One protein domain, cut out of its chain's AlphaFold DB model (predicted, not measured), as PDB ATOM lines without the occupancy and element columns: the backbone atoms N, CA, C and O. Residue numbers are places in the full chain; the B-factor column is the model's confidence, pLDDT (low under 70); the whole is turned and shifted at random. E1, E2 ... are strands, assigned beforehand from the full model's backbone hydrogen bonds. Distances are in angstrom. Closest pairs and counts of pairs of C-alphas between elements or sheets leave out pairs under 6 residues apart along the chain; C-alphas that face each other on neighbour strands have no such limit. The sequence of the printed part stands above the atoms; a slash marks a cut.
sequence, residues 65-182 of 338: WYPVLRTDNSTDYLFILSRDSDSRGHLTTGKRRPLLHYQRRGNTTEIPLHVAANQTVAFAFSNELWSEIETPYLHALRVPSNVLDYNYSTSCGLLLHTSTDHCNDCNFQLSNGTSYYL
ATOM      1  N   TRP A  65     138.518 131.554 149.899       76.56
ATOM      2  CA  TRP A  65     138.658 130.291 150.638       76.56
ATOM      3  C   TRP A  65     139.033 130.533 152.106       76.56
ATOM      4  O   TRP A  65     139.877 131.372 152.421       76.56
ATOM      5  N   TYR A  66     138.447 129.740 152.999       81.25
ATOM      6  CA  TYR A  66     138.649 129.787 154.445       81.25
ATOM      7  C   TYR A  66     139.319 128.490 154.930       81.25
ATOM      8  O   TYR A  66     138.620 127.512 155.206       81.25
ATOM      9  N   PRO A  67     140.662 128.446 155.017       81.31
ATOM     10  CA  PRO A  67     141.382 127.308 155.575       81.31
ATOM     11  C   PRO A  67     141.355 127.319 157.112       81.31
ATOM     12  O   PRO A  67     141.601 128.346 157.748       81.31
ATOM     13  N   VAL A  68     141.138 126.154 157.719       85.44
ATOM     14  CA  VAL A  68     141.249 125.912 159.162       85.44
ATOM     15  C   VAL A  68     142.141 124.697 159.379       85.44
ATOM     16  O   VAL A  68     141.800 123.594 158.964       85.44
ATOM     17  N   LEU A  69     143.271 124.900 160.056       82.94
ATOM     18  CA  LEU A  69     144.208 123.837 160.412       82.94
ATOM     19  C   LEU A  69     144.023 123.442 161.884       82.94
ATOM     20  O   LEU A  69     144.001 124.298 162.772       82.94
ATOM     21  N   ARG A  70     143.898 122.141 162.134       84.62
ATOM     22  CA  ARG A  70     143.873 121.489 163.451       84.62
ATOM     23  C   ARG A  70     145.011 120.468 163.502       84.62
ATOM     24  O   ARG A  70     145.410 119.962 162.463       84.62
ATOM     25  N   THR A  71     145.493 120.140 164.693       84.56
ATOM     26  CA  THR A  71     146.508 119.100 164.911       84.56
ATOM     27  C   THR A  71     146.024 118.209 166.050       84.56
ATOM     28  O   THR A  71     145.600 118.745 167.074       84.56
ATOM     29  N   ASP A  72     146.072 116.888 165.882       84.62
ATOM     30  CA  ASP A  72     145.754 115.912 166.931       84.62
ATOM     31  C   ASP A  72     146.712 114.711 166.883       84.62
ATOM     32  O   ASP A  72     146.892 114.113 165.823       84.62
ATOM     33  N   ASN A  73     147.314 114.385 168.033       77.56
ATOM     34  CA  ASN A  73     148.333 113.351 168.312       77.56
ATOM     35  C   ASN A  73     149.600 113.344 167.423       77.56
ATOM     36  O   ASN A  73     150.712 113.457 167.933       77.56
ATOM     37  N   SER A  74     149.438 113.244 166.108       81.94
ATOM     38  CA  SER A  74     150.486 113.244 165.072       81.94
ATOM     39  C   SER A  74     149.972 113.732 163.705       81.94
ATOM     40  O   SER A  74     150.742 113.845 162.750       81.94
ATOM     41  N   THR A  75     148.668 114.010 163.604       82.75
ATOM     42  CA  THR A  75     147.940 114.243 162.357       82.75
ATOM     43  C   THR A  75     147.484 115.693 162.255       82.75
ATOM     44  O   THR A  75     146.752 116.193 163.112       82.75
ATOM     45  N   ASP A  76     147.889 116.365 161.179       84.94
ATOM     46  CA  ASP A  76     147.390 117.689 160.809       84.94
ATOM     47  C   ASP A  76     146.113 117.535 159.966       84.94
ATOM     48  O   ASP A  76     146.117 116.876 158.927       84.94
ATOM     49  N   TYR A  77     145.017 118.160 160.395       83.94
ATOM     50  CA  TYR A  77     143.730 118.182 159.700       83.94
ATOM     51  C   TYR A  77     143.459 119.573 159.121       83.94
ATOM     52  O   TYR A  77     143.293 120.540 159.869       83.94
ATOM     53  N   LEU A  78     143.387 119.677 157.796       83.25
ATOM     54  CA  LEU A  78     143.099 120.918 157.077       83.25
ATOM     55  C   LEU A  78     141.689 120.883 156.493       83.25
ATOM     56  O   LEU A  78     141.419 120.116 155.575       83.25
ATOM     57  N   PHE A  79     140.820 121.763 156.977       82.81
ATOM     58  CA  PHE A  79     139.489 122.008 156.426       82.81
ATOM     59  C   PHE A  79     139.526 123.256 155.543       82.81
ATOM     60  O   PHE A  79     140.099 124.266 155.945       82.81
ATOM     61  N   ILE A  80     138.913 123.212 154.362       76.25
ATOM     62  CA  ILE A  80     138.811 124.349 153.437       76.25
ATOM     63  C   ILE A  80     137.346 124.529 153.046       76.25
ATOM     64  O   ILE A  80     136.723 123.576 152.584       76.25
ATOM     65  N   LEU A  81     136.825 125.748 153.200       76.25
ATOM     66  CA  LEU A  81     135.504 126.175 152.726       76.25
ATOM     67  C   LEU A  81     135.660 127.270 151.660       76.25
ATOM     68  O   LEU A  81     136.327 128.269 151.923       76.25
ATOM     69  N   SER A  82     135.028 127.114 150.496       67.50
ATOM     70  CA  SER A  82     134.942 128.143 149.437       67.50
ATOM     71  C   SER A  82     133.629 128.933 149.546       67.50
ATOM     72  O   SER A  82     132.632 128.357 149.974       67.50
ATOM     73  N   ARG A  83     133.576 130.222 149.173       62.19
ATOM     74  CA  ARG A  83     132.364 131.064 149.311       62.19
ATOM     75  C   ARG A  83     132.099 131.977 148.098       62.19
ATOM     76  O   ARG A  83     133.037 132.460 147.472       62.19
ATOM     77  N   ASP A  84     130.806 132.257 147.879       52.25
ATOM     78  CA  ASP A  84     130.213 133.371 147.102       52.25
ATOM     79  C   ASP A  84     129.881 133.188 145.588       52.25
ATOM     80  O   ASP A  84     129.792 134.187 144.873       52.25
ATOM     81  N   SER A  85     129.565 131.979 145.079       47.59
ATOM     82  CA  SER A  85     128.596 131.821 143.946       47.59
ATOM     83  C   SER A  85     128.019 130.398 143.776       47.59
ATOM     84  O   SER A  85     128.700 129.516 143.280       47.59
ATOM     85  N   ASP A  86     126.729 130.233 144.091       33.78
ATOM     86  CA  ASP A  86     125.903 129.004 144.018       33.78
ATOM     87  C   ASP A  86     126.165 127.896 145.073       33.78
ATOM     88  O   ASP A  86     127.288 127.694 145.528       33.78
ATOM     89  N   SER A  87     125.073 127.257 145.531       32.25
ATOM     90  CA  SER A  87     124.959 125.989 146.289       32.25
ATOM     91  C   SER A  87     123.697 125.938 147.170       32.25
ATOM     92  O   SER A  87     123.405 126.857 147.943       32.25
ATOM     93  N   ARG A  88     123.053 124.765 147.192       28.36
ATOM     94  CA  ARG A  88     122.577 124.117 148.430       28.36
ATOM     95  C   ARG A  88     123.177 122.705 148.459       28.36
ATOM     96  O   ARG A  88     123.208 122.051 147.422       28.36
ATOM     97  N   GLY A  89     123.677 122.248 149.608       30.91
ATOM     98  CA  GLY A  89     124.515 121.040 149.687       30.91
ATOM     99  C   GLY A  89     124.012 119.945 150.630       30.91
ATOM    100  O   GLY A  89     122.927 120.029 151.202       30.91
ATOM    101  N   HIS A  90     124.860 118.936 150.838       26.58
ATOM    102  CA  HIS A  90     124.764 117.964 151.930       26.58
ATOM    103  C   HIS A  90     126.176 117.596 152.420       26.58
ATOM    104  O   HIS A  90     127.152 117.774 151.690       26.58
ATOM    105  N   LEU A  91     126.296 117.113 153.660       33.12
ATOM    106  CA  LEU A  91     127.576 116.866 154.329       33.12
ATOM    107  C   LEU A  91     127.676 115.388 154.729       33.12
ATOM    108  O   LEU A  91     127.307 115.003 155.834       33.12
ATOM    109  N   THR A  92     128.181 114.556 153.815       31.45
ATOM    110  CA  THR A  92     128.335 113.113 154.045       31.45
ATOM    111  C   THR A  92     129.710 112.792 154.629       31.45
ATOM    112  O   THR A  92     130.694 112.624 153.909       31.45
ATOM    113  N   THR A  93     129.791 112.636 155.948       47.81
ATOM    114  CA  THR A  93     130.894 111.890 156.570       47.81
ATOM    115  C   THR A  93     130.774 110.420 156.163       47.81
ATOM    116  O   THR A  93     129.795 109.779 156.539       47.81
ATOM    117  N   GLY A  94     131.721 109.868 155.394       48.34
ATOM    118  CA  GLY A  94     131.573 108.480 154.925       48.34
ATOM    119  C   GLY A  94     132.826 107.759 154.430       48.34
ATOM    120  O   GLY A  94     133.018 106.600 154.783       48.34
ATOM    121  N   LYS A  95     133.697 108.400 153.636       57.34
ATOM    122  CA  LYS A  95     134.839 107.704 153.015       57.34
ATOM    123  C   LYS A  95     136.139 108.497 153.142       57.34
ATOM    124  O   LYS A  95     136.306 109.533 152.506       57.34
ATOM    125  N   ARG A  96     137.072 107.980 153.949       68.31
ATOM    126  CA  ARG A  96     138.479 108.407 153.941       68.31
ATOM    127  C   ARG A  96     139.179 107.704 152.774       68.31
ATOM    128  O   ARG A  96     138.945 106.515 152.568       68.31
ATOM    129  N   ARG A  97     140.009 108.414 152.010       73.06
ATOM    130  CA  ARG A  97     140.802 107.848 150.905       73.06
ATOM    131  C   ARG A  97     142.155 108.557 150.793       73.06
ATOM    132  O   ARG A  97     142.219 109.729 151.170       73.06
ATOM    133  N   PRO A  98     143.219 107.887 150.306       80.06
ATOM    134  CA  PRO A  98     144.490 108.552 150.030       80.06
ATOM    135  C   PRO A  98     144.297 109.687 149.017       80.06
ATOM    136  O   PRO A  98     143.424 109.603 148.157       80.06
ATOM    137  N   LEU A  99     145.123 110.730 149.099       83.38
ATOM    138  CA  LEU A  99     145.173 111.793 148.095       83.38
ATOM    139  C   LEU A  99     146.236 111.451 147.045       83.38
ATOM    140  O   LEU A  99     147.414 111.345 147.380       83.38
ATOM    141  N   LEU A 100     145.833 111.304 145.782       81.44
ATOM    142  CA  LEU A 100     146.747 110.926 144.699       81.44
ATOM    143  C   LEU A 100     147.549 112.105 144.128       81.44
ATOM    144  O   LEU A 100     148.723 111.929 143.821       81.44
ATOM    145  N   HIS A 101     146.936 113.281 143.958       83.31
ATOM    146  CA  HIS A 101     147.551 114.424 143.268       83.31
ATOM    147  C   HIS A 101     148.090 115.451 144.267       83.31
ATOM    148  O   HIS A 101     147.314 116.130 144.939       83.31
ATOM    149  N   TYR A 102     149.413 115.569 144.360       83.81
ATOM    150  CA  TYR A 102     150.099 116.617 145.118       83.81
ATOM    151  C   TYR A 102     151.566 116.707 144.680       83.81
ATOM    152  O   TYR A 102     152.115 115.760 144.123       83.81
ATOM    153  N   GLN A 103     152.232 117.821 144.977       84.81
ATOM    154  CA  GLN A 103     153.675 117.968 144.799       84.81
ATOM    155  C   GLN A 103     154.337 118.310 146.134       84.81
ATOM    156  O   GLN A 103     153.935 119.249 146.819       84.81
ATOM    157  N   ARG A 104     155.391 117.578 146.509       84.31
ATOM    158  CA  ARG A 104     156.192 117.902 147.696       84.31
ATOM    159  C   ARG A 104     157.438 118.699 147.310       84.31
ATOM    160  O   ARG A 104     158.305 118.194 146.601       84.31
ATOM    161  N   ARG A 105     157.565 119.922 147.829       83.31
ATOM    162  CA  ARG A 105     158.748 120.786 147.688       83.31
ATOM    163  C   ARG A 105     159.394 120.980 149.059       83.31
ATOM    164  O   ARG A 105     159.004 121.848 149.838       83.31
ATOM    165  N   GLY A 106     160.359 120.119 149.385       83.19
ATOM    166  CA  GLY A 106     160.998 120.084 150.705       83.19
ATOM    167  C   GLY A 106     159.997 119.764 151.823       83.19
ATOM    168  O   GLY A 106     159.501 118.637 151.921       83.19
ATOM    169  N   ASN A 107     159.696 120.770 152.649       82.88
ATOM    170  CA  ASN A 107     158.749 120.671 153.769       82.88
ATOM    171  C   ASN A 107     157.327 121.150 153.423       82.88
ATOM    172  O   ASN A 107     156.454 121.095 154.284       82.88
ATOM    173  N   THR A 108     157.084 121.603 152.190       83.19
ATOM    174  CA  THR A 108     155.764 122.055 151.729       83.19
ATOM    175  C   THR A 108     155.116 120.993 150.845       83.19
ATOM    176  O   THR A 108     155.769 120.444 149.956       83.19
ATOM    177  N   THR A 109     153.823 120.749 151.055       84.12
ATOM    178  CA  THR A 109     152.972 119.968 150.149       84.12
ATOM    179  C   THR A 109     152.040 120.928 149.418       84.12
ATOM    180  O   THR A 109     151.190 121.566 150.035       84.12
ATOM    181  N   GLU A 110     152.214 121.047 148.108       85.44
ATOM    182  CA  GLU A 110     151.353 121.809 147.210       85.44
ATOM    183  C   GLU A 110     150.269 120.867 146.675       85.44
ATOM    184  O   GLU A 110     150.581 119.820 146.109       85.44
ATOM    185  N   ILE A 111     148.995 121.213 146.872       83.56
ATOM    186  CA  ILE A 111     147.864 120.411 146.395       83.56
ATOM    187  C   ILE A 111     147.069 121.252 145.390       83.56
ATOM    188  O   ILE A 111     146.469 122.252 145.794       83.56
ATOM    189  N   PRO A 112     147.046 120.884 144.097       79.06
ATOM    190  CA  PRO A 112     146.153 121.509 143.134       79.06
ATOM    191  C   PRO A 112     144.718 121.060 143.422       79.06
ATOM    192  O   PRO A 112     144.424 119.866 143.451       79.06
ATOM    193  N   LEU A 113     143.823 122.018 143.664       70.81
ATOM    194  CA  LEU A 113     142.438 121.754 144.048       70.81
ATOM    195  C   LEU A 113     141.475 122.603 143.230       70.81
ATOM    196  O   LEU A 113     141.629 123.820 143.142       70.81
ATOM    197  N   HIS A 114     140.433 121.957 142.718       67.19
ATOM    198  CA  HIS A 114     139.217 122.619 142.278       67.19
ATOM    199  C   HIS A 114     138.148 122.385 143.351       67.19
ATOM    200  O   HIS A 114     137.817 121.241 143.657       67.19
ATOM    201  N   VAL A 115     137.661 123.464 143.966       61.31
ATOM    202  CA  VAL A 115     136.661 123.420 145.043       61.31
ATOM    203  C   VAL A 115     135.476 124.260 144.595       61.31
ATOM    204  O   VAL A 115     135.607 125.476 144.440       61.31
ATOM    205  N   ALA A 116     134.334 123.612 144.375       58.12
ATOM    206  CA  ALA A 116     133.094 124.283 144.011       58.12
ATOM    207  C   ALA A 116     132.651 125.252 145.124       58.12
ATOM    208  O   ALA A 116     133.065 125.149 146.284       58.12
ATOM    209  N   ALA A 117     131.809 126.223 144.788       55.38
ATOM    210  CA  ALA A 117     131.338 127.189 145.770       55.38
ATOM    211  C   ALA A 117     130.547 126.517 146.904       55.38
ATOM    212  O   ALA A 117     129.800 125.558 146.702       55.38
ATOM    213  N   ASN A 118     130.765 127.004 148.129       61.81
ATOM    214  CA  ASN A 118     130.229 126.453 149.377       61.81
ATOM    215  C   ASN A 118     130.545 124.956 149.619       61.81
ATOM    216  O   ASN A 118     130.053 124.374 150.588       61.81
ATOM    217  N   GLN A 119     131.411 124.332 148.809       62.34
ATOM    218  CA  GLN A 119     131.961 123.012 149.088       62.34
ATOM    219  C   GLN A 119     132.952 123.108 150.255       62.34
ATOM    220  O   GLN A 119     133.732 124.059 150.368       62.34
ATOM    221  N   THR A 120     132.930 122.090 151.116       68.88
ATOM    222  CA  THR A 120     133.946 121.876 152.151       68.88
ATOM    223  C   THR A 120     134.772 120.645 151.801       68.88
ATOM    224  O   THR A 120     134.211 119.599 151.478       68.88
ATOM    225  N   VAL A 121     136.097 120.754 151.891       75.88
ATOM    226  CA  VAL A 121     137.030 119.627 151.737       75.88
ATOM    227  C   VAL A 121     137.893 119.523 152.991       75.88
ATOM    228  O   VAL A 121     138.278 120.544 153.563       75.88
ATOM    229  N   ALA A 122     138.185 118.298 153.428       83.12
ATOM    230  CA  ALA A 122     139.052 118.018 154.566       83.12
ATOM    231  C   ALA A 122     140.214 117.105 154.149       83.12
ATOM    232  O   ALA A 122     139.996 116.068 153.522       83.12
ATOM    233  N   PHE A 123     141.434 117.473 154.535       83.12
ATOM    234  CA  PHE A 123     142.653 116.683 154.358       83.12
ATOM    235  C   PHE A 123     143.196 116.265 155.719       83.12
ATOM    236  O   PHE A 123     143.132 117.045 156.668       83.12
ATOM    237  N   ALA A 124     143.768 115.065 155.795       85.62
ATOM    238  CA  ALA A 124     144.530 114.589 156.942       85.62
ATOM    239  C   ALA A 124     145.965 114.285 156.493       85.62
ATOM    240  O   ALA A 124     146.169 113.573 155.508       85.62
ATOM    241  N   PHE A 125     146.949 114.827 157.205       85.12
ATOM    242  CA  PHE A 125     148.374 114.650 156.944       85.12
ATOM    243  C   PHE A 125     149.013 113.933 158.133       85.12
ATOM    244  O   PHE A 125     149.098 114.504 159.218       85.12
ATOM    245  N   SER A 126     149.464 112.694 157.939       84.81
ATOM    246  CA  SER A 126     150.178 111.918 158.958       84.81
ATOM    247  C   SER A 126     151.019 110.813 158.321       84.81
ATOM    248  O   SER A 126     150.690 110.307 157.249       84.81
ATOM    249  N   ASN A 127     152.101 110.437 159.007       80.75
ATOM    250  CA  ASN A 127     152.990 109.337 158.630       80.75
ATOM    251  C   ASN A 127     152.519 107.970 159.173       80.75
ATOM    252  O   ASN A 127     153.229 106.983 159.008       80.75
ATOM    253  N   GLU A 128     151.369 107.908 159.848       80.75
ATOM    254  CA  GLU A 128     150.873 106.722 160.574       80.75
ATOM    255  C   GLU A 128     149.576 106.151 159.963       80.75
ATOM    256  O   GLU A 128     149.250 104.978 160.158       80.75
ATOM    257  N   LEU A 129     148.883 106.945 159.135       75.81
ATOM    258  CA  LEU A 129     147.616 106.591 158.476       75.81
ATOM    259  C   LEU A 129     147.697 105.376 157.535       75.81
ATOM    260  O   LEU A 129     146.658 104.795 157.237       75.81
ATOM    261  N   TRP A 130     148.894 104.959 157.107       69.50
ATOM    262  CA  TRP A 130     149.103 103.747 156.294       69.50
ATOM    263  C   TRP A 130     148.652 102.458 156.999       69.50
ATOM    264  O   TRP A 130     148.422 101.446 156.343       69.50
ATOM    265  N   SER A 131     148.542 102.487 158.332       72.75
ATOM    266  CA  SER A 131     148.040 101.371 159.141       72.75
ATOM    267  C   SER A 131     146.505 101.294 159.192       72.75
ATOM    268  O   SER A 131     145.953 100.231 159.463       72.75
ATOM    269  N   GLU A 132     145.813 102.401 158.900       76.50
ATOM    270  CA  GLU A 132     144.346 102.505 158.909       76.50
ATOM    271  C   GLU A 132     143.721 102.543 157.507       76.50
ATOM    272  O   GLU A 132     142.541 102.230 157.336       76.50
ATOM    273  N   ILE A 133     144.475 103.026 156.520       78.38
ATOM    274  CA  ILE A 133     144.035 103.256 155.146       78.38
ATOM    275  C   ILE A 133     145.169 102.805 154.236       78.38
ATOM    276  O   ILE A 133     146.306 103.245 154.388       78.38
ATOM    277  N   GLU A 134     144.852 101.979 153.246       81.31
ATOM    278  CA  GLU A 134     145.820 101.605 152.222       81.31
ATOM    279  C   GLU A 134     146.259 102.860 151.446       81.31
ATOM    280  O   GLU A 134     145.456 103.534 150.796       81.31
ATOM    281  N   THR A 135     147.544 103.199 151.543       79.62
ATOM    282  CA  THR A 135     148.146 104.375 150.900       79.62
ATOM    283  C   THR A 135     149.181 103.942 149.862       79.62
ATOM    284  O   THR A 135     150.067 103.156 150.205       79.62
ATOM    285  N   PRO A 136     149.140 104.460 148.621       82.19
ATOM    286  CA  PRO A 136     150.133 104.122 147.611       82.19
ATOM    287  C   PRO A 136     151.493 104.758 147.933       82.19
ATOM    288  O   PRO A 136     151.574 105.915 148.340       82.19
ATOM    289  N   TYR A 137     152.579 104.026 147.668       81.25
ATOM    290  CA  TYR A 137     153.952 104.552 147.769       81.25
ATOM    291  C   TYR A 137     154.291 105.605 146.696       81.25
ATOM    292  O   TYR A 137     155.289 106.315 146.819       81.25
ATOM    293  N   LEU A 138     153.479 105.699 145.639       82.94
ATOM    294  CA  LEU A 138     153.616 106.662 144.548       82.94
ATOM    295  C   LEU A 138     152.439 107.639 144.560       82.94
ATOM    296  O   LEU A 138     151.301 107.247 144.812       82.94
ATOM    297  N   HIS A 139     152.717 108.896 144.229       83.12
ATOM    298  CA  HIS A 139     151.708 109.930 143.998       83.12
ATOM    299  C   HIS A 139     151.812 110.453 142.567       83.12
ATOM    300  O   HIS A 139     152.836 110.274 141.906       83.12
ATOM    301  N   ALA A 140     150.763 111.103 142.083       84.38
ATOM    302  CA  ALA A 140     150.773 111.777 140.799       84.38
ATOM    303  C   ALA A 140     151.335 113.196 140.943       84.38
ATOM    304  O   ALA A 140     150.844 113.990 141.746       84.38
ATOM    305  N   LEU A 141     152.350 113.506 140.135       84.62
ATOM    306  CA  LEU A 141     152.896 114.852 139.931       84.62
ATOM    307  C   LEU A 141     152.119 115.628 138.863       84.62
ATOM    308  O   LEU A 141     152.121 116.856 138.871       84.62
ATOM    309  N   ARG A 142     151.475 114.904 137.942       81.31
ATOM    310  CA  ARG A 142     150.587 115.447 136.920       81.31
ATOM    311  C   ARG A 142     149.380 114.534 136.802       81.31
ATOM    312  O   ARG A 142     149.542 113.340 136.551       81.31
ATOM    313  N   VAL A 143     148.191 115.094 136.979       78.06
ATOM    314  CA  VAL A 143     146.922 114.421 136.693       78.06
ATOM    315  C   VAL A 143     146.234 115.185 135.565       78.06
ATOM    316  O   VAL A 143     146.022 116.390 135.723       78.06
ATOM    317  N   PRO A 144     145.927 114.529 134.433       79.12
ATOM    318  CA  PRO A 144     145.254 115.172 133.318       79.12
ATOM    319  C   PRO A 144     143.790 115.460 133.667       79.12
ATOM    320  O   PRO A 144     143.202 114.803 134.528       79.12
ATOM    321  N   SER A 145     143.187 116.438 132.989       70.88
ATOM    322  CA  SER A 145     141.831 116.916 133.297       70.88
ATOM    323  C   SER A 145     140.736 115.861 133.125       70.88
ATOM    324  O   SER A 145     139.649 116.038 133.662       70.88
ATOM    325  N   ASN A 146     141.009 114.778 132.394       67.25
ATOM    326  CA  ASN A 146     140.071 113.679 132.206       67.25
ATOM    327  C   ASN A 146     140.116 112.621 133.322       67.25
ATOM    328  O   ASN A 146     139.334 111.686 133.264       67.25
ATOM    329  N   VAL A 147     140.966 112.713 134.352       71.19
ATOM    330  CA  VAL A 147     140.810 111.847 135.541       71.19
ATOM    331  C   VAL A 147     139.691 112.418 136.414       71.19
ATOM    332  O   VAL A 147     139.890 113.400 137.126       71.19
ATOM    333  N   LEU A 148     138.517 111.785 136.357       69.56
ATOM    334  CA  LEU A 148     137.322 112.171 137.112       69.56
ATOM    335  C   LEU A 148     137.426 111.766 138.583       69.56
ATOM    336  O   LEU A 148     137.060 112.529 139.475       69.56
ATOM    337  N   ASP A 149     137.909 110.549 138.839       68.56
ATOM    338  CA  ASP A 149     138.088 110.030 140.189       68.56
ATOM    339  C   ASP A 149     139.183 108.955 140.243       68.56
ATOM    340  O   ASP A 149     139.717 108.519 139.224       68.56
ATOM    341  N   TYR A 150     139.532 108.502 141.443       76.69
ATOM    342  CA  TYR A 150     140.434 107.369 141.621       76.69
ATOM    343  C   TYR A 150     140.150 106.615 142.918       76.69
ATOM    344  O   TYR A 150     139.589 107.135 143.891       76.69
ATOM    345  N   ASN A 151     140.595 105.366 142.933       76.75
ATOM    346  CA  ASN A 151     140.593 104.494 144.091       76.75
ATOM    347  C   ASN A 151     141.926 103.736 144.156       76.75
ATOM    348  O   ASN A 151     142.578 103.520 143.138       76.75
ATOM    349  N   TYR A 152     142.339 103.327 145.348       78.00
ATOM    350  CA  TYR A 152     143.545 102.524 145.530       78.00
ATOM    351  C   TYR A 152     143.265 101.401 146.519       78.00
ATOM    352  O   TYR A 152     142.613 101.635 147.537       78.00
ATOM    353  N   SER A 153     143.784 100.211 146.226       76.12
ATOM    354  CA  SER A 153     143.942  99.147 147.214       76.12
ATOM    355  C   SER A 153     145.259  98.401 147.014       76.12
ATOM    356  O   SER A 153     145.836  98.410 145.924       76.12
ATOM    357  N   THR A 154     145.729  97.700 148.045       77.19
ATOM    358  CA  THR A 154     146.904  96.817 147.920       77.19
ATOM    359  C   THR A 154     146.643  95.639 146.974       77.19
ATOM    360  O   THR A 154     147.569  95.153 146.327       77.19
ATOM    361  N   SER A 155     145.382  95.214 146.855       74.38
ATOM    362  CA  SER A 155     144.937  94.070 146.051       74.38
ATOM    363  C   SER A 155     144.689  94.378 144.569       74.38
ATOM    364  O   SER A 155     144.879  93.499 143.732       74.38
ATOM    365  N   CYS A 156     144.263  95.600 144.234       54.75
ATOM    366  CA  CYS A 156     143.902  96.007 142.869       54.75
ATOM    367  C   CYS A 156     144.813  97.111 142.308       54.75
ATOM    368  O   CYS A 156     144.686  97.471 141.139       54.75
ATOM    369  N   GLY A 157     145.733  97.645 143.115       74.56
ATOM    370  CA  GLY A 157     146.608  98.743 142.726       74.56
ATOM    371  C   GLY A 157     145.867 100.075 142.618       74.56
ATOM    372  O   GLY A 157     144.876 100.322 143.307       74.56
ATOM    373  N   LEU A 158     146.385 100.966 141.770       75.62
ATOM    374  CA  LEU A 158     145.775 102.263 141.489       75.62
ATOM    375  C   LEU A 158     144.739 102.130 140.366       75.62
ATOM    376  O   LEU A 158     145.094 101.876 139.218       75.62
ATOM    377  N   LEU A 159     143.474 102.362 140.703       74.50
ATOM    378  CA  LEU A 159     142.349 102.427 139.776       74.50
ATOM    379  C   LEU A 159     142.033 103.898 139.483       74.50
ATOM    380  O   LEU A 159     141.715 104.662 140.393       74.50
ATOM    381  N   LEU A 160     142.111 104.290 138.215       64.44
ATOM    382  CA  LEU A 160     141.781 105.633 137.741       64.44
ATOM    383  C   LEU A 160     140.439 105.580 137.011       64.44
ATOM    384  O   LEU A 160     140.315 104.899 135.996       64.44
ATOM    385  N   HIS A 161     139.442 106.305 137.513       61.78
ATOM    386  CA  HIS A 161     138.215 106.566 136.770       61.78
ATOM    387  C   HIS A 161     138.484 107.772 135.876       61.78
ATOM    388  O   HIS A 161     138.544 108.914 136.337       61.78
ATOM    389  N   THR A 162     138.709 107.500 134.601       63.25
ATOM    390  CA  THR A 162     138.912 108.524 133.579       63.25
ATOM    391  C   THR A 162     137.618 108.746 132.816       63.25
ATOM    392  O   THR A 162     136.847 107.812 132.607       63.25
ATOM    393  N   SER A 163     137.371 109.995 132.437       56.59
ATOM    394  CA  SER A 163     136.376 110.329 131.438       56.59
ATOM    395  C   SER A 163     136.851 109.826 130.088       56.59
ATOM    396  O   SER A 163     138.047 109.880 129.780       56.59
ATOM    397  N   THR A 164     135.889 109.396 129.286       60.72
ATOM    398  CA  THR A 164     136.074 109.074 127.870       60.72
ATOM    399  C   THR A 164     136.199 110.329 126.998       60.72
ATOM    400  O   THR A 164     136.462 110.224 125.805       60.72
ATOM    401  N   ASP A 165     136.019 111.518 127.582       56.91
ATOM    402  CA  ASP A 165     136.106 112.799 126.879       56.91
ATOM    403  C   ASP A 165     137.509 113.055 126.315       56.91
ATOM    404  O   ASP A 165     138.535 112.768 126.946       56.91
ATOM    405  N   HIS A 166     137.559 113.697 125.145       63.62
ATOM    406  CA  HIS A 166     138.822 114.075 124.528       63.62
ATOM    407  C   HIS A 166     139.626 115.025 125.425       63.62
ATOM    408  O   HIS A 166     139.140 116.067 125.868       63.62
ATOM    409  N   CYS A 167     140.897 114.695 125.639       63.38
ATOM    410  CA  CYS A 167     141.776 115.455 126.508       63.38
ATOM    411  C   CYS A 167     143.075 115.836 125.773       63.38
ATOM    412  O   CYS A 167     143.791 114.998 125.229       63.38
ATOM    413  N   ASN A 168     143.383 117.136 125.755       67.44
ATOM    414  CA  ASN A 168     144.509 117.691 124.988       67.44
ATOM    415  C   ASN A 168     145.893 117.381 125.599       67.44
ATOM    416  O   ASN A 168     146.922 117.695 125.007       67.44
ATOM    417  N   ASP A 169     145.928 116.828 126.814       73.94
ATOM    418  CA  ASP A 169     147.137 116.629 127.618       73.94
ATOM    419  C   ASP A 169     146.957 115.441 128.577       73.94
ATOM    420  O   ASP A 169     147.003 115.597 129.793       73.94
ATOM    421  N   CYS A 170     146.720 114.235 128.046       75.94
ATOM    422  CA  CYS A 170     146.388 113.046 128.856       75.94
ATOM    423  C   CYS A 170     147.583 112.405 129.575       75.94
ATOM    424  O   CYS A 170     147.549 111.224 129.921       75.94
ATOM    425  N   ASN A 171     148.659 113.159 129.797       84.62
ATOM    426  CA  ASN A 171     149.855 112.658 130.457       84.62
ATOM    427  C   ASN A 171     149.676 112.649 131.985       84.62
ATOM    428  O   ASN A 171     149.851 113.664 132.663       84.62
ATOM    429  N   PHE A 172     149.376 111.470 132.520       80.69
ATOM    430  CA  PHE A 172     149.418 111.170 133.942       80.69
ATOM    431  C   PHE A 172     150.832 110.756 134.348       80.69
ATOM    432  O   PHE A 172     151.334 109.717 133.919       80.69
ATOM    433  N   GLN A 173     151.475 111.551 135.200       85.50
ATOM    434  CA  GLN A 173     152.856 111.321 135.619       85.50
ATOM    435  C   GLN A 173     152.932 110.995 137.108       85.50
ATOM    436  O   GLN A 173     152.494 111.784 137.948       85.50
ATOM    437  N   LEU A 174     153.546 109.858 137.435       83.88
ATOM    438  CA  LEU A 174     153.833 109.431 138.801       83.88
ATOM    439  C   LEU A 174     155.171 109.979 139.316       83.88
ATOM    440  O   LEU A 174     156.084 110.320 138.563       83.88
ATOM    441  N   SER A 175     155.307 110.006 140.640       87.12
ATOM    442  CA  SER A 175     156.459 110.529 141.380       87.12
ATOM    443  C   SER A 175     157.779 109.782 141.158       87.12
ATOM    444  O   SER A 175     158.833 110.289 141.528       87.12
ATOM    445  N   ASN A 176     157.741 108.592 140.556       85.56
ATOM    446  CA  ASN A 176     158.920 107.837 140.112       85.56
ATOM    447  C   ASN A 176     159.378 108.210 138.683       85.56
ATOM    448  O   ASN A 176     160.309 107.598 138.166       85.56
ATOM    449  N   GLY A 177     158.715 109.172 138.029       81.94
ATOM    450  CA  GLY A 177     158.970 109.584 136.647       81.94
ATOM    451  C   GLY A 177     158.204 108.781 135.590       81.94
ATOM    452  O   GLY A 177     158.158 109.206 134.433       81.94
ATOM    453  N   THR A 178     157.561 107.663 135.952       80.94
ATOM    454  CA  THR A 178     156.729 106.898 135.013       80.94
ATOM    455  C   THR A 178     155.547 107.748 134.561       80.94
ATOM    456  O   THR A 178     154.859 108.364 135.374       80.94
ATOM    457  N   SER A 179     155.330 107.789 133.250       82.12
ATOM    458  CA  SER A 179     154.291 108.588 132.604       82.12
ATOM    459  C   SER A 179     153.367 107.663 131.816       82.12
ATOM    460  O   SER A 179     153.845 106.776 131.111       82.12
ATOM    461  N   TYR A 180     152.061 107.863 131.950       70.12
ATOM    462  CA  TYR A 180     151.006 107.092 131.300       70.12
ATOM    463  C   TYR A 180     150.129 108.043 130.493       70.12
ATOM    464  O   TYR A 180     149.738 109.099 130.989       70.12
ATOM    465  N   TYR A 181     149.802 107.665 129.261       72.69
ATOM    466  CA  TYR A 181     148.877 108.425 128.430       72.69
ATOM    467  C   TYR A 181     147.465 107.860 128.611       72.69
ATOM    468  O   TYR A 181     147.190 106.738 128.195       72.69
ATOM    469  N   LEU A 182     146.597 108.603 129.298       63.81
ATOM    470  CA  LEU A 182     145.276 108.142 129.734       63.81
ATOM    471  C   LEU A 182     144.153 108.539 128.763       63.81
ATOM    472  O   LEU A 182     143.175 109.152 129.177       63.81
TER     473      LEU A 182
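AT A GLANCE: This is residues 65 to 182 of the 338 residues of an uncharacterized protein of Aspergillus eucalypticola (strain CBS 122712 / IBT 29274) (UniProt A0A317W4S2). Two small three-stranded sheets stand at opposite ends of the body, E1-E2-E5 at one end and E6-E9-E10 at the other, with the short hairpin E3-E4 between these ends on one side, and the hairpin E7-E8 on the opposite side, nearer the E6-E9-E10 end. The four groups of strands have few contacts with each other; two long links run between groups, from E2 to E3 and from E5 to E6, and the first of these, residues 84 to 102, loops out from the end of E2 and comes back through the middle, its C-alphas lying 3 to 23 A from the mean of all C-alphas. The printed part has 118 residues with ten named strands, E1 to E10 in order along the chain, and no named helix; the class is all strand, though under half of the residues, 52 of 118, are in named elements. The sheet orders are E1-E2-E5 and E6-E9-E10, and both sheets and both two-stranded pairs are antiparallel. The whole is compact and rounded, with a radius of gyration of the C-alphas of 15.6 A and spans of 37 by 36 by 29 A.

IN THESE COORDINATES: E1, residues 65 to 72, begins at C-alpha 65 at (138.658, 130.291, 150.638) and is 22.9 A long from first to last C-alpha. E2, residues 75 to 83, is the longest strand by residues and measures 26.4 A. After 19 residues come E3, residues 103 to 105, 6.5 A long, and E4, residues 108 to 110, 6.3 A long. E5, residues 120 to 125, runs 16.8 A and ends at C-alpha 125 at (148.374, 114.650, 156.944). E6, residues 140 to 142, is 5.3 A long. E7, residues 147 to 153, runs 17.5 A, and E8, residues 157 to 162, runs 15.4 A. E9, residues 171 to 174, is 9.8 A long, and E10, residues 179 to 181, is 6.8 A long and ends at C-alpha 181 at (148.877, 108.425, 128.430).

HOW THE PARTS SIT: E1 and E2 form a hairpin, antiparallel at 163 degrees between their directions, with N 68 and O 79 2.8 A apart, within hydrogen-bond range. E2, the inner strand of this sheet, is antiparallel to E5 at 161 degrees; N 123 and O 78 are 2.8 A apart. The C-alphas of this sheet lie up to 3.9 A off the best plane through them. E3 and E4 form a hairpin at 152 degrees, with N 103 and O 110 at 2.8 A, and both are apart from E1, E2 and E5. E3 and E6 have 2 pairs of C-alphas within 8 A; their closest C-alphas, those of Gln 103 and Leu 141, are 5.8 A apart. E7 and E8 form a hairpin at 163 degrees, with N 159 and O 151 at 2.8 A, and both are apart from each of the other named strands. In the last sheet E9 is the inner strand and its pairing is staggered: residues 173 to 174 pair with E6 and residues 171 to 173 with E10. E6 and E9 are antiparallel at 145 degrees, with N 141 and O 173 at 2.8 A. E9 and E10 form a hairpin at 151 degrees, with N 172 and O 180 at 2.8 A.

THE WHOLE: The C-alphas farthest apart, those of Asn 73 and His 166, are 44.8 A from each other, and the first and last printed C-alphas, of Trp 65 and Leu 182, are 31.2 A apart. The printed part has no cut. The long links are residues 84 to 102, between E2 and E3, and residues 126 to 139, between E5 and E6. The mean pLDDT of the printed part is 72.6, and 37 residues are under 70, among them residues 82 to 96, 114 to 120 and 160 to 168.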